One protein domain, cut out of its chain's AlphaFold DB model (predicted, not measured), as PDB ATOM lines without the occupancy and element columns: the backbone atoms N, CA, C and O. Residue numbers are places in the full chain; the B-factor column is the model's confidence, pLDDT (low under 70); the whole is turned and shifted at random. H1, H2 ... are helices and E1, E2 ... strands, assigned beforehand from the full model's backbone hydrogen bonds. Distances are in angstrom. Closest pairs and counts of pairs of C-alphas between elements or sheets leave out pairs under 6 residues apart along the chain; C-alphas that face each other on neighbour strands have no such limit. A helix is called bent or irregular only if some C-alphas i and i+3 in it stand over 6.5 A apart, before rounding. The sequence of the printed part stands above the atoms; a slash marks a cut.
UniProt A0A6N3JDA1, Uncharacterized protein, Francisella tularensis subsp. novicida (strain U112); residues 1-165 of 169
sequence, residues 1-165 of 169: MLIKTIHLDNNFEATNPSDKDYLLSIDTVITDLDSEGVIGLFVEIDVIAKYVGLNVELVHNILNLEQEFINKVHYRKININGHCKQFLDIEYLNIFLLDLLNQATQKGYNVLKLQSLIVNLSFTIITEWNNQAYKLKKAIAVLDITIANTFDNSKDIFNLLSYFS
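What this domain is: This is residues 1 to 165 of the 169 residues of an uncharacterized protein of Francisella tularensis subsp. novicida (strain U112) (UniProt A0A6N3JDA1). A five-stranded sheet folds back on itself between a cluster of helices at one end, H2, H3, H4 and H5a, and H6 at the other. The long bent helix H5 runs from the cluster past E1 to H6, and residues 138 to 150 stick out beyond. The 165 printed residues hold six named helices and five named strands, along the chain E1 H1 E2 E3 H2 H3 E4 E5 H4 H5 H6; the sheet order is E1 E2 E3 E5 E4, antiparallel, and the class is mixed. The whole is compact, radius of gyration of the C-alphas 17.1 A, yet elongated, spanning 58 by 38 by 31 A.

Where its parts are: E1 is residues 2 to 7, from C-alpha 2 at (125.352, 179.901, 150.441). E2 is residues 25 to 32, 23.0 A; E3, 39 to 44; E5, 83 to 89, 19.0 A; E4, 75 to 80. H1 is residues 20 to 24, H2 46 to 52, H3 56 to 69, 20.4 A, and H4 90 to 106, 24.8 A, irregular: C-alphas 91 and 94 are 7.3 A apart. H5, residues 112 to 142, was assigned as one helix by its hydrogen bonds but is bent: C-alphas 119 and 122 are 7.9 A apart. Its arms are H5a, 112 to 119, and H5b, 122 to 142, 30.4 A, at a steep tilt of 51 degrees. H6, residues 154 to 165, ends at C-alpha 165 (123.286, 173.829, 154.110).

How they stand to each other: The sheet is strongly twisted and a folded sheet, bent back into two leaves: E1 E2 face E5 E4, with E3 as hinge. N 4 and O 28 of E1 and E2 are 2.9 A apart, N 42 and O 29 of hairpin E2 and E3 2.8 A, N 43 and O 88 of E3 and E5 2.8 A, and N 87 and O 76 of hairpin E4 and E5 2.8 A. E3, H2 H3, E4 form a split strand-helix-strand unit, two strands running the same way with E5 between them, its crossover right-handed. H2 stands up from the sheet over E2, height 8.9 A. H6 is on the sheet at a height of 9.2 A; its closest C-alphas to E1 are Ser 162 and Leu 2, 6.1 A. H5b only grazes the sheet with residues 122 to 132, as do H1, H3 and H4 with theirs. H3 and H4 touch at Ile 62 and Leu 100, their closest C-alphas, 6.8 A, at a steep tilt of 56 degrees, opposite ways. H4 and H5a, a helical hairpin, touch at Leu 97 and Ile 118, the closest C-alphas, 6.2 A. H5b and H6 only just touch, with 3 pairs of C-alphas within 8 A, the closest Ala 133 and Ile 157, 7.2 A. H1 and H2 touch, closest C-alphas Leu 23 and Tyr 51, 5.7 A. Every O i to N i+4 pair is within hydrogen-bond range in H5a, H5b and H6; the counts are 2 of 3 in H2, 9 of 10 in H3, 11 of 13 in H4, and 0 of 1 in H1, where 1 of 2 O i to N i+3 pairs is.

The domain as a whole: The C-alphas of Gly 108 and Asp 144, the two farthest apart, are 57.8 A apart. The printed part has no cut; the links E1 to H1 and H5 to H6 are long. Mean pLDDT of the printed part is 79.6, with residues 9 to 23, 69 to 70, 144 to 158 and 160 to 165 under 70.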
ATOM      1  N   MET A   1     128.619 181.624 153.446       80.75
ATOM      2  CA  MET A   1     128.346 181.706 151.999       80.75
ATOM      3  C   MET A   1     127.417 180.568 151.631       80.75
ATOM      4  O   MET A   1     127.706 179.436 151.998       80.75
ATOM      5  N   LEU A   2     126.317 180.873 150.952       85.31
ATOM      6  CA  LEU A   2     125.352 179.901 150.441       85.31
ATOM      7  C   LEU A   2     125.434 179.865 148.929       85.31
ATOM      8  O   LEU A   2     125.463 180.927 148.319       85.31
ATOM      9  N   ILE A   3     125.415 178.677 148.342       87.00
ATOM     10  CA  ILE A   3     125.435 178.496 146.891       87.00
ATOM     11  C   ILE A   3     124.134 177.811 146.479       87.00
ATOM     12  O   ILE A   3     123.696 176.858 147.129       87.00
ATOM     13  N   LYS A   4     123.526 178.292 145.398       86.12
ATOM     14  CA  LYS A   4     122.381 177.659 144.751       86.12
ATOM     15  C   LYS A   4     122.536 177.751 143.242       86.12
ATOM     16  O   LYS A   4     122.632 178.850 142.698       86.12
ATOM     17  N   THR A   5     122.486 176.607 142.581       87.56
ATOM     18  CA  THR A   5     122.350 176.520 141.130       87.56
ATOM     19  C   THR A   5     120.870 176.647 140.767       87.56
ATOM     20  O   THR A   5     120.023 175.967 141.349       87.56
ATOM     21  N   ILE A   6     120.547 177.562 139.854       85.69
ATOM     22  CA  ILE A   6     119.185 177.836 139.385       85.69
ATOM     23  C   ILE A   6     119.100 177.462 137.912       85.69
ATOM     24  O   ILE A   6     119.881 177.956 137.103       85.69
ATOM     25  N   HIS A   7     118.149 176.606 137.550       80.12
ATOM     26  CA  HIS A   7     117.911 176.237 136.159       80.12
ATOM     27  C   HIS A   7     117.030 177.290 135.480       80.12
ATOM     28  O   HIS A   7     115.980 177.668 135.991       80.12
ATOM     29  N   LEU A   8     117.485 177.789 134.333       72.12
ATOM     30  CA  LEU A   8     116.777 178.742 133.480       72.12
ATOM     31  C   LEU A   8     115.699 178.056 132.624       72.12
ATOM     32  O   LEU A   8     114.811 178.729 132.107       72.12
ATOM     33  N   ASP A   9     115.771 176.728 132.485       67.56
ATOM     34  CA  ASP A   9     114.720 175.881 131.920       67.56
ATOM     35  C   ASP A   9     114.141 174.991 133.031       67.56
ATOM     36  O   ASP A   9     114.867 174.249 133.690       67.56
ATOM     37  N   ASN A  10     112.822 175.063 133.234       55.06
ATOM     38  CA  ASN A  10     112.107 174.359 134.306       55.06
ATOM     39  C   ASN A  10     112.081 172.829 134.136       55.06
ATOM     40  O   ASN A  10     111.584 172.129 135.016       55.06
ATOM     41  N   ASN A  11     112.564 172.300 133.009       53.34
ATOM     42  CA  ASN A  11     112.496 170.871 132.700       53.34
ATOM     43  C   ASN A  11     113.741 170.070 133.110       53.34
ATOM     44  O   ASN A  11     113.832 168.897 132.742       53.34
ATOM     45  N   PHE A  12     114.714 170.659 133.816       55.53
ATOM     46  CA  PHE A  12     115.998 169.987 134.023       55.53
ATOM     47  C   PHE A  12     116.674 170.302 135.363       55.53
ATOM     48  O   PHE A  12     116.672 171.444 135.806       55.53
ATOM     49  N   GLU A  13     117.311 169.293 135.965       53.97
ATOM     50  CA  GLU A  13     118.200 169.429 137.127       53.97
ATOM     51  C   GLU A  13     119.615 168.962 136.740       53.97
ATOM     52  O   GLU A  13     119.968 167.790 136.872       53.97
ATOM     53  N   ALA A  14     120.441 169.870 136.217       54.69
ATOM     54  CA  ALA A  14     121.855 169.590 135.958       54.69
ATOM     55  C   ALA A  14     122.662 169.701 137.264       54.69
ATOM     56  O   ALA A  14     122.799 170.782 137.831       54.69
ATOM     57  N   THR A  15     123.232 168.591 137.733       52.94
ATOM     58  CA  THR A  15     124.050 168.545 138.965       52.94
ATOM     59  C   THR A  15     125.559 168.558 138.697       52.94
ATOM     60  O   THR A  15     126.349 168.694 139.631       52.94
ATOM     61  N   ASN A  16     125.985 168.439 137.433       59.00
ATOM     62  CA  ASN A  16     127.392 168.374 137.036       59.00
ATOM     63  C   ASN A  16     127.765 169.555 136.112       59.00
ATOM     64  O   ASN A  16     127.155 169.694 135.053       59.00
ATOM     65  N   PRO A  17     128.804 170.353 136.434       57.78
ATOM     66  CA  PRO A  17     129.313 171.429 135.570       57.78
ATOM     67  C   PRO A  17     129.757 170.988 134.168       57.78
ATOM     68  O   PRO A  17     129.869 171.807 133.257       57.78
ATOM     69  N   SER A  18     130.045 169.695 134.008       59.03
ATOM     70  CA  SER A  18     130.456 169.069 132.746       59.03
ATOM     71  C   SER A  18     129.269 168.664 131.872       59.03
ATOM     72  O   SER A  18     129.469 168.222 130.741       59.03
ATOM     73  N   ASP A  19     128.047 168.750 132.400       63.34
ATOM     74  CA  ASP A  19     126.846 168.422 131.651       63.34
ATOM     75  C   ASP A  19     126.605 169.484 130.573       63.34
ATOM     76  O   ASP A  19     126.734 170.686 130.815       63.34
ATOM     77  N   LYS A  20     126.234 169.051 129.368       60.56
ATOM     78  CA  LYS A  20     125.915 169.961 128.253       60.56
ATOM     79  C   LYS A  20     124.786 170.931 128.636       60.56
ATOM     80  O   LYS A  20     124.746 172.063 128.156       60.56
ATOM     81  N   ASP A  21     123.916 170.481 129.538       60.88
ATOM     82  CA  ASP A  21     122.734 171.193 130.003       60.88
ATOM     83  C   ASP A  21     123.059 172.159 131.163       60.88
ATOM     84  O   ASP A  21     122.234 172.997 131.522       60.88
ATOM     85  N   TYR A  22     124.299 172.158 131.679       63.00
ATOM     86  CA  TYR A  22     124.786 173.148 132.652       63.00
ATOM     87  C   TYR A  22     124.756 174.585 132.106       63.00
ATOM     88  O   TYR A  22     124.633 175.546 132.863       63.00
ATOM     89  N   LEU A  23     124.789 174.744 130.777       64.50
ATOM     90  CA  LEU A  23     124.587 176.029 130.096       64.50
ATOM     91  C   LEU A  23     123.206 176.648 130.358       64.50
ATOM     92  O   LEU A  23     123.028 177.845 130.136       64.50
ATOM     93  N   LEU A  24     122.241 175.842 130.802       72.81
ATOM     94  CA  LEU A  24     120.899 176.268 131.193       72.81
ATOM     95  C   LEU A  24     120.789 176.487 132.703       72.81
ATOM     96  O   LEU A  24     119.683 176.585 133.220       72.81
ATOM     97  N   SER A  25     121.903 176.538 133.430       81.81
ATOM     98  CA  SER A  25     121.916 176.742 134.874       81.81
ATOM     99  C   SER A  25     122.848 177.877 135.259       81.81
ATOM    100  O   SER A  25     123.891 178.047 134.639       81.81
ATOM    101  N   ILE A  26     122.462 178.662 136.259       88.69
ATOM    102  CA  ILE A  26     123.217 179.804 136.765       88.69
ATOM    103  C   ILE A  26     123.498 179.601 138.246       88.69
ATOM    104  O   ILE A  26     122.574 179.374 139.033       88.69
ATOM    105  N   ASP A  27     124.768 179.663 138.640       90.56
ATOM    106  CA  ASP A  27     125.083 179.674 140.060       90.56
ATOM    107  C   ASP A  27     124.761 181.047 140.642       90.56
ATOM    108  O   ASP A  27     125.055 182.103 140.073       90.56
ATOM    109  N   THR A  28     124.157 181.026 141.818       92.44
ATOM    110  CA  THR A  28     123.889 182.211 142.620       92.44
ATOM    111  C   THR A  28     124.433 181.997 144.017       92.44
ATOM    112  O   THR A  28     124.437 180.878 144.542       92.44
ATOM    113  N   VAL A  29     124.928 183.073 144.613       91.81
ATOM    114  CA  VAL A  29     125.608 183.030 145.898       91.81
ATOM    115  C   VAL A  29     125.039 184.093 146.814       91.81
ATOM    116  O   VAL A  29     124.985 185.258 146.445       91.81
ATOM    117  N   ILE A  30     124.673 183.707 148.033       89.62
ATOM    118  CA  ILE A  30     124.398 184.665 149.103       89.62
ATOM    119  C   ILE A  30     125.620 184.722 150.018       89.62
ATOM    120  O   ILE A  30     126.104 183.691 150.507       89.62
ATOM    121  N   THR A  31     126.153 185.920 150.229       87.56
ATOM    122  CA  THR A  31     127.333 186.141 151.071       87.56
ATOM    123  C   THR A  31     127.384 187.576 151.576       87.56
ATOM    124  O   THR A  31     126.656 188.436 151.085       87.56
ATOM    125  N   ASP A  32     128.267 187.836 152.539       85.06
ATOM    126  CA  ASP A  32     128.494 189.183 153.049       85.06
ATOM    127  C   ASP A  32     128.989 190.122 151.928       85.06
ATOM    128  O   ASP A  32     129.958 189.844 151.202       85.06
ATOM    129  N   LEU A  33     128.276 191.233 151.779       83.00
ATOM    130  CA  LEU A  33     128.564 192.333 150.871       83.00
ATOM    131  C   LEU A  33     129.752 193.158 151.379       83.00
ATOM    132  O   LEU A  33     130.631 193.520 150.594       83.00
ATOM    133  N   ASP A  34     129.808 193.410 152.684       78.12
ATOM    134  CA  ASP A  34     130.805 194.258 153.331       78.12
ATOM    135  C   ASP A  34     131.203 193.745 154.726       78.12
ATOM    136  O   ASP A  34     130.710 192.730 155.222       78.12
ATOM    137  N   SER A  35     132.135 194.458 155.367       75.94
ATOM    138  CA  SER A  35     132.612 194.150 156.720       75.94
ATOM    139  C   SER A  35     131.575 194.392 157.819       75.94
ATOM    140  O   SER A  35     131.794 193.962 158.951       75.94
ATOM    141  N   GLU A  36     130.472 195.079 157.518       75.31
ATOM    142  CA  GLU A  36     129.359 195.293 158.451       75.31
ATOM    143  C   GLU A  36     128.391 194.093 158.446       75.31
ATOM    144  O   GLU A  36     127.510 193.962 159.306       75.31
ATOM    145  N   GLY A  37     128.600 193.148 157.524       73.56
ATOM    146  CA  GLY A  37     127.805 191.936 157.392       73.56
ATOM    147  C   GLY A  37     126.423 192.226 156.819       73.56
ATOM    148  O   GLY A  37     125.454 191.573 157.232       73.56
ATOM    149  N   VAL A  38     126.331 193.227 155.934       80.75
ATOM    150  CA  VAL A  38     125.237 193.354 154.963       80.75
ATOM    151  C   VAL A  38     125.308 192.156 154.025       80.75
ATOM    152  O   VAL A  38     126.393 191.698 153.692       80.75
ATOM    153  N   ILE A  39     124.165 191.621 153.607       84.94
ATOM    154  CA  ILE A  39     124.111 190.409 152.788       84.94
ATOM    155  C   ILE A  39     123.740 190.769 151.358       84.94
ATOM    156  O   ILE A  39     122.687 191.361 151.134       84.94
ATOM    157  N   GLY A  40     124.579 190.356 150.408       88.81
ATOM    158  CA  GLY A  40     124.328 190.483 148.976       88.81
ATOM    159  C   GLY A  40     123.932 189.150 148.344       88.81
ATOM    160  O   GLY A  40     124.373 188.078 148.779       88.81
ATOM    161  N   LEU A  41     123.114 189.226 147.294       92.31
ATOM    162  CA  LEU A  41     122.804 188.107 146.410       92.31
ATOM    163  C   LEU A  41     123.550 188.317 145.098       92.31
ATOM    164  O   LEU A  41     123.268 189.245 144.353       92.31
ATOM    165  N   PHE A  42     124.486 187.430 144.809       93.69
ATOM    166  CA  PHE A  42     125.356 187.515 143.655       93.69
ATOM    167  C   PHE A  42     125.007 186.452 142.616       93.69
ATOM    168  O   PHE A  42     124.623 185.331 142.953       93.69
ATOM    169  N   VAL A  43     125.180 186.795 141.345       94.00
ATOM    170  CA  VAL A  43     124.760 186.000 140.189       94.00
ATOM    171  C   VAL A  43     125.955 185.746 139.273       94.00
ATOM    172  O   VAL A  43     126.700 186.676 138.962       94.00
ATOM    173  N   GLU A  44     126.155 184.492 138.859       92.81
ATOM    174  CA  GLU A  44     127.226 184.110 137.935       92.81
ATOM    175  C   GLU A  44     127.010 184.734 136.553       92.81
ATOM    176  O   GLU A  44     125.999 184.498 135.896       92.81
ATOM    177  N   ILE A  45     128.002 185.467 136.057       91.19
ATOM    178  CA  ILE A  45     127.923 186.119 134.740       91.19
ATOM    179  C   ILE A  45     128.565 185.294 133.616       91.19
ATOM    180  O   ILE A  45     128.228 185.466 132.446       91.19
ATOM    181  N   ASP A  46     129.480 184.376 133.947       86.12
ATOM    182  CA  ASP A  46     130.213 183.577 132.954       86.12
ATOM    183  C   ASP A  46     129.270 182.675 132.150       86.12
ATOM    184  O   ASP A  46     129.426 182.490 130.939       86.12
ATOM    185  N   VAL A  47     128.250 182.137 132.822       84.50
ATOM    186  CA  VAL A  47     127.204 181.321 132.204       84.50
ATOM    187  C   VAL A  47     126.304 182.143 131.283       84.50
ATOM    188  O   VAL A  47     125.880 181.629 130.249       84.50
ATOM    189  N   ILE A  48     126.069 183.425 131.596       86.81
ATOM    190  CA  ILE A  48     125.242 184.320 130.774       86.81
ATOM    191  C   ILE A  48     125.862 184.431 129.384       86.81
ATOM    192  O   ILE A  48     125.160 184.227 128.392       86.81
ATOM    193  N   ALA A  49     127.182 184.647 129.312       84.19
ATOM    194  CA  ALA A  49     127.929 184.702 128.056       84.19
ATOM    195  C   ALA A  49     127.666 183.466 127.187       84.19
ATOM    196  O   ALA A  49     127.280 183.576 126.020       84.19
ATOM    197  N   LYS A  50     127.819 182.277 127.782       84.88
ATOM    198  CA  LYS A  50     127.646 181.005 127.076       84.88
ATOM    199  C   LYS A  50     126.190 180.781 126.657       84.88
ATOM    200  O   LYS A  50     125.945 180.372 125.525       84.88
ATOM    201  N   TYR A  51     125.228 181.088 127.529       83.88
ATOM    202  CA  TYR A  51     123.797 180.911 127.271       83.88
ATOM    203  C   TYR A  51     123.310 181.757 126.089       83.88
ATOM    204  O   TYR A  51     122.616 181.254 125.193       83.88
ATOM    205  N   VAL A  52     123.702 183.037 126.055       86.00
ATOM    206  CA  VAL A  52     123.311 183.957 124.978       86.00
ATOM    207  C   VAL A  52     124.166 183.815 123.716       86.00
ATOM    208  O   VAL A  52     123.845 184.421 122.700       86.00
ATOM    209  N   GLY A  53     125.207 182.976 123.744       86.19
ATOM    210  CA  GLY A  53     126.087 182.735 122.599       86.19
ATOM    211  C   GLY A  53     127.055 183.888 122.319       86.19
ATOM    212  O   GLY A  53     127.407 184.124 121.165       86.19
ATOM    213  N   LEU A  54     127.467 184.616 123.358       88.56
ATOM    214  CA  LEU A  54     128.463 185.681 123.273       88.56
ATOM    215  C   LEU A  54     129.852 185.173 123.674       88.56
ATOM    216  O   LEU A  54     130.002 184.206 124.421       88.56
ATOM    217  N   ASN A  55     130.889 185.864 123.196       85.88
ATOM    218  CA  ASN A  55     132.252 185.629 123.663       85.88
ATOM    219  C   ASN A  55     132.367 186.051 125.142       85.88
ATOM    220  O   ASN A  55     132.025 187.179 125.494       85.88
ATOM    221  N   VAL A  56     132.887 185.159 125.991       84.31
ATOM    222  CA  VAL A  56     133.146 185.412 127.420       84.31
ATOM    223  C   VAL A  56     134.020 186.656 127.624       84.31
ATOM    224  O   VAL A  56     133.777 187.431 128.544       84.31
ATOM    225  N   GLU A  57     134.972 186.911 126.727       86.12
ATOM    226  CA  GLU A  57     135.841 188.091 126.788       86.12
ATOM    227  C   GLU A  57     135.057 189.408 126.648       86.12
ATOM    228  O   GLU A  57     135.360 190.388 127.325       86.12
ATOM    229  N   LEU A  58     134.003 189.438 125.819       85.50
ATOM    230  CA  LEU A  58     133.132 190.612 125.690       85.50
ATOM    231  C   LEU A  58     132.426 190.913 127.016       85.50
ATOM    232  O   LEU A  58     132.393 192.061 127.450       85.50
ATOM    233  N   VAL A  59     131.889 189.872 127.651       86.56
ATOM    234  CA  VAL A  59     131.179 189.951 128.934       86.56
ATOM    235  C   VAL A  59     132.121 190.429 130.040       86.56
ATOM    236  O   VAL A  59     131.769 191.330 130.797       86.56
ATOM    237  N   HIS A  60     133.347 189.901 130.092       86.50
ATOM    238  CA  HIS A  60     134.359 190.333 131.064       86.50
ATOM    239  C   HIS A  60     134.823 191.768 130.842       86.50
ATOM    240  O   HIS A  60     135.029 192.482 131.816       86.50
ATOM    241  N   ASN A  61     134.965 192.217 129.594       86.12
ATOM    242  CA  ASN A  61     135.347 193.601 129.312       86.12
ATOM    243  C   ASN A  61     134.292 194.595 129.803       86.12
ATOM    244  O   ASN A  61     134.646 195.604 130.404       86.12
ATOM    245  N   ILE A  62     133.010 194.294 129.592       84.19
ATOM    246  CA  ILE A  62     131.905 195.132 130.077       84.19
ATOM    247  C   ILE A  62     131.882 195.141 131.599       84.19
ATOM    248  O   ILE A  62     131.861 196.206 132.205       84.19
ATOM    249  N   LEU A  63     132.009 193.969 132.218       83.94
ATOM    250  CA  LEU A  63     132.077 193.880 133.666       83.94
ATOM    251  C   LEU A  63     133.270 194.650 134.249       83.94
ATOM    252  O   LEU A  63     133.138 195.282 135.288       83.94
ATOM    253  N   ASN A  64     134.444 194.582 133.619       83.94
ATOM    254  CA  ASN A  64     135.624 195.306 134.085       83.94
ATOM    255  C   ASN A  64     135.414 196.821 134.004       83.94
ATOM    256  O   ASN A  64     135.785 197.516 134.942       83.94
ATOM    257  N   LEU A  65     134.796 197.315 132.924       80.69
ATOM    258  CA  LEU A  65     134.411 198.723 132.812       80.69
ATOM    259  C   LEU A  65     133.422 199.094 133.917       80.69
ATOM    260  O   LEU A  65     133.611 200.089 134.603       80.69
ATOM    261  N   GLU A  66     132.406 198.268 134.150       78.75
ATOM    262  CA  GLU A  66     131.434 198.503 135.214       78.75
ATOM    263  C   GLU A  66     132.051 198.465 136.610       78.75
ATOM    264  O   GLU A  66     131.672 199.277 137.441       78.75
ATOM    265  N   GLN A  67     133.040 197.612 136.880       77.94
ATOM    266  CA  GLN A  67     133.769 197.597 138.156       77.94
ATOM    267  C   GLN A  67     134.526 198.901 138.447       77.94
ATOM    268  O   GLN A  67     134.897 199.140 139.599       77.94
ATOM    269  N   GLU A  68     134.800 199.731 137.439       75.00
ATOM    270  CA  GLU A  68     135.370 201.066 137.655       75.00
ATOM    271  C   GLU A  68     134.316 202.060 138.172       75.00
ATOM    272  O   GLU A  68     134.668 203.019 138.862       75.00
ATOM    273  N   PHE A  69     133.031 201.812 137.895       69.12
ATOM    274  CA  PHE A  69     131.900 202.658 138.296       69.12
ATOM    275  C   PHE A  69     131.122 202.106 139.497       69.12
ATOM    276  O   PHE A  69     130.597 202.865 140.312       69.12
ATOM    277  N   ILE A  70     131.051 200.784 139.612       68.31
ATOM    278  CA  ILE A  70     130.400 200.042 140.680       68.31
ATOM    279  C   ILE A  70     131.439 199.796 141.769       68.31
ATOM    280  O   ILE A  70     132.547 199.327 141.508       68.31
ATOM    281  N   ASN A  71     131.086 200.087 143.020       72.12
ATOM    282  CA  ASN A  71     131.956 199.778 144.147       72.12
ATOM    283  C   ASN A  71     132.327 198.280 144.120       72.12
ATOM    284  O   ASN A  71     131.449 197.421 144.017       72.12
ATOM    285  N   LYS A  72     133.624 197.957 144.247       75.00
ATOM    286  CA  LYS A  72     134.162 196.583 144.163       75.00
ATOM    287  C   LYS A  72     133.466 195.591 145.102       75.00
ATOM    288  O   LYS A  72     133.541 194.385 144.877       75.00
ATOM    289  N   VAL A  73     132.775 196.077 146.134       81.75
ATOM    290  CA  VAL A  73     131.937 195.266 147.026       81.75
ATOM    291  C   VAL A  73     130.803 194.524 146.306       81.75
ATOM    292  O   VAL A  73     130.447 193.447 146.765       81.75
ATOM    293  N   HIS A  74     130.322 194.981 145.148       88.69
ATOM    294  CA  HIS A  74     129.254 194.313 144.384       88.69
ATOM    295  C   HIS A  74     129.770 193.297 143.357       88.69
ATOM    296  O   HIS A  74     129.003 192.731 142.581       88.69
ATOM    297  N   TYR A  75     131.075 193.027 143.364       89.44
ATOM    298  CA  TYR A  75     131.704 192.040 142.500       89.44
ATOM    299  C   TYR A  75     132.460 190.990 143.312       89.44
ATOM    300  O   TYR A  75     133.121 191.300 144.310       89.44
ATOM    301  N   ARG A  76     132.409 189.729 142.873       87.69
ATOM    302  CA  ARG A  76     133.176 188.635 143.480       87.69
ATOM    303  C   ARG A  76     133.743 187.696 142.423       87.69
ATOM    304  O   ARG A  76     133.096 187.367 141.434       87.69
ATOM    305  N   LYS A  77     134.948 187.191 142.692       90.56
ATOM    306  CA  LYS A  77     135.469 185.968 142.073       90.56
ATOM    307  C   LYS A  77     135.393 184.860 143.109       90.56
ATOM    308  O   LYS A  77     135.965 185.006 144.188       90.56
ATOM    309  N   ILE A  78     134.679 183.786 142.799       88.75
ATOM    310  CA  ILE A  78     134.445 182.677 143.730       88.75
ATOM    311  C   ILE A  78     134.831 181.381 143.028       88.75
ATOM    312  O   ILE A  78     134.508 181.179 141.859       88.75
ATOM    313  N   ASN A  79     135.547 180.507 143.732       87.06
ATOM    314  CA  ASN A  79     135.859 179.174 143.236       87.06
ATOM    315  C   ASN A  79     134.749 178.203 143.657       87.06
ATOM    316  O   ASN A  79     134.551 177.984 144.852       87.06
ATOM    317  N   ILE A  80     134.032 177.646 142.683       80.56
ATOM    318  CA  ILE A  80     132.976 176.650 142.893       80.56
ATOM    319  C   ILE A  80     133.344 175.416 142.073       80.56
ATOM    320  O   ILE A  80     133.555 175.508 140.864       80.56
ATOM    321  N   ASN A  81     133.448 174.258 142.732       76.62
ATOM    322  CA  ASN A  81     133.796 172.976 142.105       76.62
ATOM    323  C   ASN A  81     135.101 173.007 141.280       76.62
ATOM    324  O   ASN A  81     135.199 172.365 140.240       76.62
ATOM    325  N   GLY A  82     136.106 173.769 141.723       79.31
ATOM    326  CA  GLY A  82     137.391 173.899 141.027       79.31
ATOM    327  C   GLY A  82     137.394 174.916 139.881       79.31
ATOM    328  O   GLY A  82     138.438 175.128 139.264       79.31
ATOM    329  N   HIS A  83     136.266 175.582 139.616       80.19
ATOM    330  CA  HIS A  83     136.139 176.616 138.595       80.19
ATOM    331  C   HIS A  83     136.068 178.006 139.234       80.19
ATOM    332  O   HIS A  83     135.193 178.288 140.049       80.19
ATOM    333  N   CYS A  84     136.984 178.895 138.840       87.19
ATOM    334  CA  CYS A  84     136.928 180.307 139.214       87.19
ATOM    335  C   CYS A  84     135.869 181.008 138.364       87.19
ATOM    336  O   CYS A  84     136.017 181.090 137.144       87.19
ATOM    337  N   LYS A  85     134.822 181.490 139.025       87.38
ATOM    338  CA  LYS A  85     133.654 182.103 138.406       87.38
ATOM    339  C   LYS A  85     133.502 183.548 138.838       87.38
ATOM    340  O   LYS A  85     133.868 183.915 139.961       87.38
ATOM    341  N   GLN A  86     132.957 184.357 137.943       90.25
ATOM    342  CA  GLN A  86     132.697 185.768 138.181       90.25
ATOM    343  C   GLN A  86     131.239 186.009 138.562       90.25
ATOM    344  O   GLN A  86     130.324 185.457 137.952       90.25
ATOM    345  N   PHE A  87     131.041 186.852 139.567       92.00
ATOM    346  CA  PHE A  87     129.753 187.100 140.186       92.00
ATOM    347  C   PHE A  87     129.496 188.597 140.332       92.00
ATOM    348  O   PHE A  87     130.372 189.330 140.795       92.00
ATOM    349  N   LEU A  88     128.284 189.019 139.984       93.00
ATOM    350  CA  LEU A  88     127.802 190.390 140.129       93.00
ATOM    351  C   LEU A  88     126.607 190.411 141.082       93.00
ATOM    352  O   LEU A  88     125.766 189.514 141.034       93.00
ATOM    353  N   ASP A  89     126.540 191.415 141.944       92.25
ATOM    354  CA  ASP A  89     125.375 191.656 142.791       92.25
ATOM    355  C   ASP A  89     124.114 191.843 141.932       92.25
ATOM    356  O   ASP A  89     124.113 192.569 140.932       92.25
ATOM    357  N   ILE A  90     123.032 191.170 142.317       91.94
ATOM    358  CA  ILE A  90     121.763 191.160 141.594       91.94
ATOM    359  C   ILE A  90     121.185 192.569 141.416       91.94
ATOM    360  O   ILE A  90     120.497 192.814 140.425       91.94
ATOM    361  N   GLU A  91     121.502 193.505 142.317       89.56
ATOM    362  CA  GLU A  91     121.096 194.913 142.205       89.56
ATOM    363  C   GLU A  91     121.624 195.583 140.926       89.56
ATOM    364  O   GLU A  91     120.955 196.440 140.346       89.56
ATOM    365  N   TYR A  92     122.786 195.144 140.437       90.44
ATOM    366  CA  TYR A  92     123.440 195.684 139.243       90.44
ATOM    367  C   TYR A  92     123.222 194.822 137.995       90.44
ATOM    368  O   TYR A  92     123.531 195.253 136.884       90.44
ATOM    369  N   LEU A  93     122.633 193.632 138.145       91.31
ATOM    370  CA  LEU A  93     122.473 192.665 137.058       91.31
ATOM    371  C   LEU A  93     121.704 193.232 135.860       91.31
ATOM    372  O   LEU A  93     122.104 193.024 134.720       91.31
ATOM    373  N   ASN A  94     120.613 193.963 136.090       90.12
ATOM    374  CA  ASN A  94     119.815 194.501 134.983       90.12
ATOM    375  C   ASN A  94     120.566 195.581 134.194       90.12
ATOM    376  O   ASN A  94     120.456 195.612 132.971       90.12
ATOM    377  N   ILE A  95     121.325 196.446 134.877       89.12
ATOM    378  CA  ILE A  95     122.145 197.477 134.225       89.12
ATOM    379  C   ILE A  95     123.216 196.791 133.374       89.12
ATOM    380  O   ILE A  95     123.291 197.046 132.172       89.12
ATOM    381  N   PHE A  96     123.914 195.817 133.957       91.69
ATOM    382  CA  PHE A  96     124.905 195.008 133.257       91.69
ATOM    383  C   PHE A  96     124.360 194.331 131.997       91.69
ATOM    384  O   PHE A  96     124.963 194.372 130.922       91.69
ATOM    385  N   LEU A  97     123.183 193.710 132.096       92.38
ATOM    386  CA  LEU A  97     122.566 193.041 130.954       92.38
ATOM    387  C   LEU A  97     122.140 194.026 129.856       92.38
ATOM    388  O   LEU A  97     122.207 193.676 128.676       92.38
ATOM    389  N   LEU A  98     121.709 195.238 130.218       91.94
ATOM    390  CA  LEU A  98     121.377 196.292 129.255       91.94
ATOM    391  C   LEU A  98     122.626 196.794 128.521       91.94
ATOM    392  O   LEU A  98     122.593 196.945 127.297       91.94
ATOM    393  N   ASP A  99     123.736 196.983 129.226       91.38
ATOM    394  CA  ASP A  99     125.001 197.386 128.607       91.38
ATOM    395  C   ASP A  99     125.571 196.276 127.718       91.38
ATOM    396  O   ASP A  99     125.982 196.531 126.576       91.38
ATOM    397  N   LEU A 100     125.473 195.021 128.162       91.75
ATOM    398  CA  LEU A 100     125.770 193.855 127.336       91.75
ATOM    399  C   LEU A 100     124.902 193.810 126.074       91.75
ATOM    400  O   LEU A 100     125.420 193.536 124.989       91.75
ATOM    401  N   LEU A 101     123.607 194.118 126.184       93.50
ATOM    402  CA  LEU A 101     122.687 194.159 125.047       93.50
ATOM    403  C   LEU A 101     123.086 195.235 124.042       93.50
ATOM    404  O   LEU A 101     123.134 194.959 122.838       93.50
ATOM    405  N   ASN A 102     123.402 196.436 124.522       92.44
ATOM    406  CA  ASN A 102     123.830 197.549 123.681       92.44
ATOM    407  C   ASN A 102     125.102 197.193 122.900       92.44
ATOM    408  O   ASN A 102     125.140 197.320 121.674       92.44
ATOM    409  N   GLN A 103     126.113 196.663 123.588       91.44
ATOM    410  CA  GLN A 103     127.389 196.276 122.981       91.44
ATOM    411  C   GLN A 103     127.247 195.093 122.015       91.44
ATOM    412  O   GLN A 103     127.838 195.091 120.930       91.44
ATOM    413  N   ALA A 104     126.444 194.090 122.376       91.50
ATOM    414  CA  ALA A 104     126.161 192.947 121.515       91.50
ATOM    415  C   ALA A 104     125.441 193.382 120.227       91.50
ATOM    416  O   ALA A 104     125.811 192.943 119.136       91.50
ATOM    417  N   THR A 105     124.476 194.297 120.342       92.75
ATOM    418  CA  THR A 105     123.739 194.860 119.199       92.75
ATOM    419  C   THR A 105     124.671 195.632 118.265       92.75
ATOM    420  O   THR A 105     124.667 195.391 117.060       92.75
ATOM    421  N   GLN A 106     125.527 196.505 118.809       92.38
ATOM    422  CA  GLN A 106     126.498 197.277 118.020       92.38
ATOM    423  C   GLN A 106     127.487 196.387 117.255       92.38
ATOM    424  O   GLN A 106     127.924 196.737 116.160       92.38
ATOM    425  N   LYS A 107     127.829 195.223 117.817       90.75
ATOM    426  CA  LYS A 107     128.732 194.240 117.204       90.75
ATOM    427  C   LYS A 107     128.017 193.220 116.301       90.75
ATOM    428  O   LYS A 107     128.683 192.344 115.759       90.75
ATOM    429  N   GLY A 108     126.698 193.328 116.121       90.06
ATOM    430  CA  GLY A 108     125.922 192.487 115.201       90.06
ATOM    431  C   GLY A 108     125.615 191.071 115.705       90.06
ATOM    432  O   GLY A 108     125.337 190.187 114.896       90.06
ATOM    433  N   TYR A 109     125.668 190.828 117.017       91.06
ATOM    434  CA  TYR A 109     125.294 189.531 117.591       91.06
ATOM    435  C   TYR A 109     123.770 189.318 117.584       91.06
ATOM    436  O   TYR A 109     122.987 190.266 117.608       91.06
ATOM    437  N   ASN A 110     123.335 188.053 117.612       91.12
ATOM    438  CA  ASN A 110     121.933 187.722 117.872       91.12
ATOM    439  C   ASN A 110     121.614 187.949 119.358       91.12
ATOM    440  O   ASN A 110     122.179 187.287 120.224       91.12
ATOM    441  N   VAL A 111     120.681 188.858 119.640       91.69
ATOM    442  CA  VAL A 111     120.367 189.309 121.004       91.69
ATOM    443  C   VAL A 111     119.042 188.788 121.565       91.69
ATOM    444  O   VAL A 111     118.691 189.137 122.689       91.69
ATOM    445  N   LEU A 112     118.310 187.925 120.848       90.81
ATOM    446  CA  LEU A 112     116.980 187.461 121.284       90.81
ATOM    447  C   LEU A 112     117.014 186.775 122.660       90.81
ATOM    448  O   LEU A 112     116.179 187.042 123.523       90.81
ATOM    449  N   LYS A 113     118.021 185.924 122.897       87.38
ATOM    450  CA  LYS A 113     118.206 185.257 124.196       87.38
ATOM    451  C   LYS A 113     118.539 186.244 125.316       87.38
ATOM    452  O   LYS A 113     118.068 186.074 126.435       87.38
ATOM    453  N   LEU A 114     119.328 187.275 125.014       90.56
ATOM    454  CA  LEU A 114     119.723 188.296 125.981       90.56
ATOM    455  C   LEU A 114     118.543 189.199 126.361       90.56
ATOM    456  O   LEU A 114     118.330 189.459 127.540       90.56
ATOM    457  N   GLN A 115     117.719 189.591 125.386       91.56
ATOM    458  CA  GLN A 115     116.463 190.306 125.633       91.56
ATOM    459  C   GLN A 115     115.531 189.500 126.542       91.56
ATOM    460  O   GLN A 115     114.977 190.045 127.493       91.56
ATOM    461  N   SER A 116     115.408 188.190 126.306       87.38
ATOM    462  CA  SER A 116     114.618 187.309 127.174       87.38
ATOM    463  C   SER A 116     115.164 187.231 128.605       87.38
ATOM    464  O   SER A 116     114.370 187.160 129.543       87.38
ATOM    465  N   LEU A 117     116.490 187.225 128.790       87.12
ATOM    466  CA  LEU A 117     117.098 187.221 130.124       87.12
ATOM    467  C   LEU A 117     116.809 188.514 130.885       87.12
ATOM    468  O   LEU A 117     116.426 188.442 132.048       87.12
ATOM    469  N   ILE A 118     116.938 189.675 130.238       90.62
ATOM    470  CA  ILE A 118     116.698 190.986 130.868       90.62
ATOM    471  C   ILE A 118     115.303 191.070 131.494       90.62
ATOM    472  O   ILE A 118     115.140 191.642 132.568       90.62
ATOM    473  N   VAL A 119     114.296 190.480 130.846       86.25
ATOM    474  CA  VAL A 119     112.908 190.535 131.330       86.25
ATOM    475  C   VAL A 119     112.703 189.674 132.581       86.25
ATOM    476  O   VAL A 119     111.968 190.074 133.479       86.25
ATOM    477  N   ASN A 120     113.343 188.502 132.656       85.81
ATOM    478  CA  ASN A 120     112.928 187.449 133.589       85.81
ATOM    479  C   ASN A 120     113.998 186.987 134.585       85.81
ATOM    480  O   ASN A 120     113.637 186.371 135.589       85.81
ATOM    481  N   LEU A 121     115.291 187.229 134.344       89.38
ATOM    482  CA  LEU A 121     116.367 186.577 135.100       89.38
ATOM    483  C   LEU A 121     116.326 186.939 136.589       89.38
ATOM    484  O   LEU A 121     116.236 186.051 137.434       89.38
ATOM    485  N   SER A 122     116.307 188.235 136.907       89.50
ATOM    486  CA  SER A 122     116.258 188.723 138.291       89.50
ATOM    487  C   SER A 122     115.014 188.213 139.027       89.50
ATOM    488  O   SER A 122     115.107 187.728 140.153       89.50
ATOM    489  N   PHE A 123     113.850 188.231 138.366       86.56
ATOM    490  CA  PHE A 123     112.604 187.701 138.928       86.56
ATOM    491  C   PHE A 123     112.672 186.191 139.193       86.56
ATOM    492  O   PHE A 123     112.238 185.732 140.250       86.56
ATOM    493  N   THR A 124     113.240 185.425 138.258       88.12
ATOM    494  CA  THR A 124     113.415 183.970 138.380       88.12
ATOM    495  C   THR A 124     114.314 183.642 139.568       88.12
ATOM    496  O   THR A 124     113.944 182.841 140.426       88.12
ATOM    497  N   ILE A 125     115.453 184.331 139.678       89.25
ATOM    498  CA  ILE A 125     116.416 184.134 140.763       89.25
ATOM    499  C   ILE A 125     115.789 184.451 142.128       89.25
ATOM    500  O   ILE A 125     115.877 183.643 143.055       89.25
ATOM    501  N   ILE A 126     115.123 185.604 142.254       87.44
ATOM    502  CA  ILE A 126     114.482 186.026 143.509       87.44
ATOM    503  C   ILE A 126     113.373 185.047 143.908       87.44
ATOM    504  O   ILE A 126     113.282 184.649 145.071       87.44
ATOM    505  N   THR A 127     112.548 184.624 142.948       85.06
ATOM    506  CA  THR A 127     111.479 183.643 143.175       85.06
ATOM    507  C   THR A 127     112.029 182.318 143.701       85.06
ATOM    508  O   THR A 127     111.514 181.788 144.686       85.06
ATOM    509  N   GLU A 128     113.107 181.807 143.110       86.06
ATOM    510  CA  GLU A 128     113.732 180.552 143.531       86.06
ATOM    511  C   GLU A 128     114.310 180.609 144.953       86.06
ATOM    512  O   GLU A 128     114.128 179.680 145.751       86.06
ATOM    513  N   TRP A 129     114.957 181.718 145.316       85.44
ATOM    514  CA  TRP A 129     115.439 181.927 146.683       85.44
ATOM    515  C   TRP A 129     114.294 182.078 147.690       85.44
ATOM    516  O   TRP A 129     114.332 181.464 148.761       85.44
ATOM    517  N   ASN A 130     113.236 182.810 147.334       81.38
ATOM    518  CA  ASN A 130     112.036 182.937 148.162       81.38
ATOM    519  C   ASN A 130     111.355 181.582 148.388       81.38
ATOM    520  O   ASN A 130     110.982 181.257 149.518       81.38
ATOM    521  N   ASN A 131     111.251 180.758 147.344       81.81
ATOM    522  CA  ASN A 131     110.711 179.403 147.433       81.81
ATOM    523  C   ASN A 131     111.535 178.529 148.388       81.81
ATOM    524  O   ASN A 131     110.965 177.783 149.190       81.81
ATOM    525  N   GLN A 132     112.866 178.627 148.346       81.50
ATOM    526  CA  GLN A 132     113.742 177.900 149.265       81.50
ATOM    527  C   GLN A 132     113.583 178.372 150.715       81.50
ATOM    528  O   GLN A 132     113.426 177.541 151.613       81.50
ATOM    529  N   ALA A 133     113.554 179.685 150.947       78.50
ATOM    530  CA  ALA A 133     113.318 180.247 152.274       78.50
ATOM    531  C   ALA A 133     111.944 179.824 152.827       78.50
ATOM    532  O   ALA A 133     111.833 179.435 153.990       78.50
ATOM    533  N   TYR A 134     110.904 179.827 151.988       77.12
ATOM    534  CA  TYR A 134     109.563 179.379 152.361       77.12
ATOM    535  C   TYR A 134     109.519 177.885 152.720       77.12
ATOM    536  O   TYR A 134     108.981 177.522 153.769       77.12
ATOM    537  N   LYS A 135     110.118 177.014 151.893       79.88
ATOM    538  CA  LYS A 135     110.220 175.567 152.173       79.88
ATOM    539  C   LYS A 135     110.910 175.308 153.514       79.88
ATOM    540  O   LYS A 135     110.436 174.476 154.286       79.88
ATOM    541  N   LEU A 136     111.973 176.056 153.817       75.62
ATOM    542  CA  LEU A 136     112.681 175.947 155.091       75.62
ATOM    543  C   LEU A 136     111.818 176.395 156.278       75.62
ATOM    544  O   LEU A 136     111.704 175.657 157.256       75.62
ATOM    545  N   LYS A 137     111.152 177.555 156.175       73.00
ATOM    546  CA  LYS A 137     110.208 178.036 157.203       73.00
ATOM    547  C   LYS A 137     109.116 177.000 157.490       73.00
ATOM    548  O   LYS A 137     108.814 176.727 158.649       73.00
ATOM    549  N   LYS A 138     108.570 176.374 156.443       76.06
ATOM    550  CA  LYS A 138     107.563 175.313 156.572       76.06
ATOM    551  C   LYS A 138     108.115 174.066 157.270       76.06
ATOM    552  O   LYS A 138     107.434 173.520 158.132       76.06
ATOM    553  N   ALA A 139     109.324 173.618 156.925       74.94
ATOM    554  CA  ALA A 139     109.948 172.451 157.553       74.94
ATOM    555  C   ALA A 139     110.173 172.657 159.060       74.94
ATOM    556  O   ALA A 139     109.858 171.774 159.852       74.94
ATOM    557  N   ILE A 140     110.642 173.842 159.458       72.00
ATOM    558  CA  ILE A 140     110.831 174.211 160.870       72.00
ATOM    559  C   ILE A 140     109.506 174.178 161.635       72.00
ATOM    560  O   ILE A 140     109.446 173.590 162.711       72.00
ATOM    561  N   ALA A 141     108.443 174.747 161.055       71.56
ATOM    562  CA  ALA A 141     107.114 174.746 161.663       71.56
ATOM    563  C   ALA A 141     106.539 173.328 161.840       71.56
ATOM    564  O   ALA A 141     105.892 173.051 162.842       71.56
ATOM    565  N   VAL A 142     106.781 172.421 160.884       73.69
ATOM    566  CA  VAL A 142     106.330 171.016 160.968       73.69
ATOM    567  C   VAL A 142     107.090 170.230 162.035       73.69
ATOM    568  O   VAL A 142     106.507 169.370 162.688       73.69
ATOM    569  N   LEU A 143     108.383 170.504 162.205       71.44
ATOM    570  CA  LEU A 143     109.235 169.805 163.168       71.44
ATOM    571  C   LEU A 143     109.077 170.322 164.610       71.44
ATOM    572  O   LEU A 143     109.805 169.861 165.483       71.44
ATOM    573  N   ASP A 144     108.165 171.275 164.845       62.91
ATOM    574  CA  ASP A 144     107.940 171.963 166.129       62.91
ATOM    575  C   ASP A 144     109.239 172.496 166.764       62.91
ATOM    576  O   ASP A 144     109.411 172.574 167.981       62.91
ATOM    577  N   ILE A 145     110.208 172.858 165.916       62.16
ATOM    578  CA  ILE A 145     111.463 173.439 166.378       62.16
ATOM    579  C   ILE A 145     111.146 174.874 166.784       62.16
ATOM    580  O   ILE A 145     111.009 175.761 165.939       62.16
ATOM    581  N   THR A 146     111.046 175.115 168.090       56.22
ATOM    582  CA  THR A 146     110.944 176.470 168.628       56.22
ATOM    583  C   THR A 146     112.295 177.157 168.467       56.22
ATOM    584  O   THR A 146     113.219 176.951 169.254       56.22
ATOM    585  N   ILE A 147     112.445 177.959 167.414       54.19
ATOM    586  CA  ILE A 147     113.625 178.807 167.272       54.19
ATOM    587  C   ILE A 147     113.360 180.087 168.064       54.19
ATOM    588  O   ILE A 147     112.362 180.761 167.838       54.19
ATOM    589  N   ALA A 148     114.242 180.395 169.017       49.44
ATOM    590  CA  ALA A 148     114.060 181.459 170.009       49.44
ATOM    591  C   ALA A 148     113.942 182.886 169.429       49.44
ATOM    592  O   ALA A 148     113.604 183.803 170.172       49.44
ATOM    593  N   ASN A 149     114.180 183.073 168.126       50.41
ATOM    594  CA  ASN A 149     114.147 184.372 167.459       50.41
ATOM    595  C   ASN A 149     113.128 184.364 166.311       50.41
ATOM    596  O   ASN A 149     113.099 183.436 165.499       50.41
ATOM    597  N   THR A 150     112.325 185.423 166.214       49.91
ATOM    598  CA  THR A 150     111.532 185.718 165.019       49.91
ATOM    599  C   THR A 150     112.474 186.108 163.876       49.91
ATOM    600  O   THR A 150     113.320 186.987 164.015       49.91
ATOM    601  N   PHE A 151     112.379 185.409 162.744       56.53
ATOM    602  CA  PHE A 151     113.208 185.660 161.557       56.53
ATOM    603  C   PHE A 151     112.638 186.829 160.750       56.53
ATOM    604  O   PHE A 151     112.048 186.621 159.684       56.53
ATOM    605  N   ASP A 152     112.788 188.040 161.276       53.47
ATOM    606  CA  ASP A 152     112.151 189.235 160.708       53.47
ATOM    607  C   ASP A 152     113.058 189.997 159.726       53.47
ATOM    608  O   ASP A 152     112.595 190.908 159.041       53.47
ATOM    609  N   ASN A 153     114.335 189.612 159.594       60.91
ATOM    610  CA  ASN A 153     115.281 190.230 158.662       60.91
ATOM    611  C   ASN A 153     116.039 189.202 157.787       60.91
ATOM    612  O   ASN A 153     116.078 188.000 158.062       60.91
ATOM    613  N   SER A 154     116.643 189.690 156.699       61.12
ATOM    614  CA  SER A 154     117.379 188.887 155.707       61.12
ATOM    615  C   SER A 154     118.602 188.161 156.285       61.12
ATOM    616  O   SER A 154     118.933 187.066 155.827       61.12
ATOM    617  N   LYS A 155     119.238 188.722 157.321       68.00
ATOM    618  CA  LYS A 155     120.416 188.153 157.992       68.00
ATOM    619  C   LYS A 155     120.083 186.901 158.787       68.00
ATOM    620  O   LYS A 155     120.799 185.904 158.695       68.00
ATOM    621  N   ASP A 156     118.959 186.906 159.485       66.88
ATOM    622  CA  ASP A 156     118.506 185.742 160.241       66.88
ATOM    623  C   ASP A 156     118.105 184.593 159.303       66.88
ATOM    624  O   ASP A 156     118.453 183.437 159.550       66.88
ATOM    625  N   ILE A 157     117.455 184.905 158.172       66.69
ATOM    626  CA  ILE A 157     117.132 183.918 157.127       66.69
ATOM    627  C   ILE A 157     118.412 183.333 156.510       66.69
ATOM    628  O   ILE A 157     118.500 182.118 156.320       66.69
ATOM    629  N   PHE A 158     119.419 184.161 156.225       68.06
ATOM    630  CA  PHE A 158     120.707 183.697 155.711       68.06
ATOM    631  C   PHE A 158     121.445 182.784 156.691       68.06
ATOM    632  O   PHE A 158     121.930 181.723 156.293       68.06
ATOM    633  N   ASN A 159     121.525 183.173 157.964       70.88
ATOM    634  CA  ASN A 159     122.176 182.377 159.004       70.88
ATOM    635  C   ASN A 159     121.506 181.007 159.140       70.88
ATOM    636  O   ASN A 159     122.178 179.979 159.228       70.88
ATOM    637  N   LEU A 160     120.174 180.992 159.084       69.44
ATOM    638  CA  LEU A 160     119.375 179.778 159.131       69.44
ATOM    639  C   LEU A 160     119.624 178.879 157.914       69.44
ATOM    640  O   LEU A 160     119.929 177.698 158.073       69.44
ATOM    641  N   LEU A 161     119.539 179.430 156.700       69.31
ATOM    642  CA  LEU A 161     119.838 178.691 155.472       69.31
ATOM    643  C   LEU A 161     121.271 178.130 155.504       69.31
ATOM    644  O   LEU A 161     121.481 176.965 155.167       69.31
ATOM    645  N   SER A 162     122.238 178.927 155.972       67.50
ATOM    646  CA  SER A 162     123.648 178.533 156.111       67.50
ATOM    647  C   SER A 162     123.812 177.357 157.067       67.50
ATOM    648  O   SER A 162     124.459 176.367 156.719       67.50
ATOM    649  N   TYR A 163     123.169 177.417 158.234       65.62
ATOM    650  CA  TYR A 163     123.209 176.355 159.238       65.62
ATOM    651  C   TYR A 163     122.757 174.998 158.688       65.62
ATOM    652  O   TYR A 163     123.405 173.983 158.947       65.62
ATOM    653  N   PHE A 164     121.670 174.971 157.914       63.25
ATOM    654  CA  PHE A 164     121.167 173.724 157.336       63.25
ATOM    655  C   PHE A 164     121.968 173.268 156.114       63.25
ATOM    656  O   PHE A 164     122.181 172.069 155.965       63.25
ATOM    657  N   SER A 165     122.467 174.186 155.280       60.12
ATOM    658  CA  SER A 165     123.286 173.829 154.110       60.12
ATOM    659  C   SER A 165     124.599 173.125 154.484       60.12
ATOM    660  O   SER A 165     124.985 172.166 153.827       60.12
TER     661      SER A 165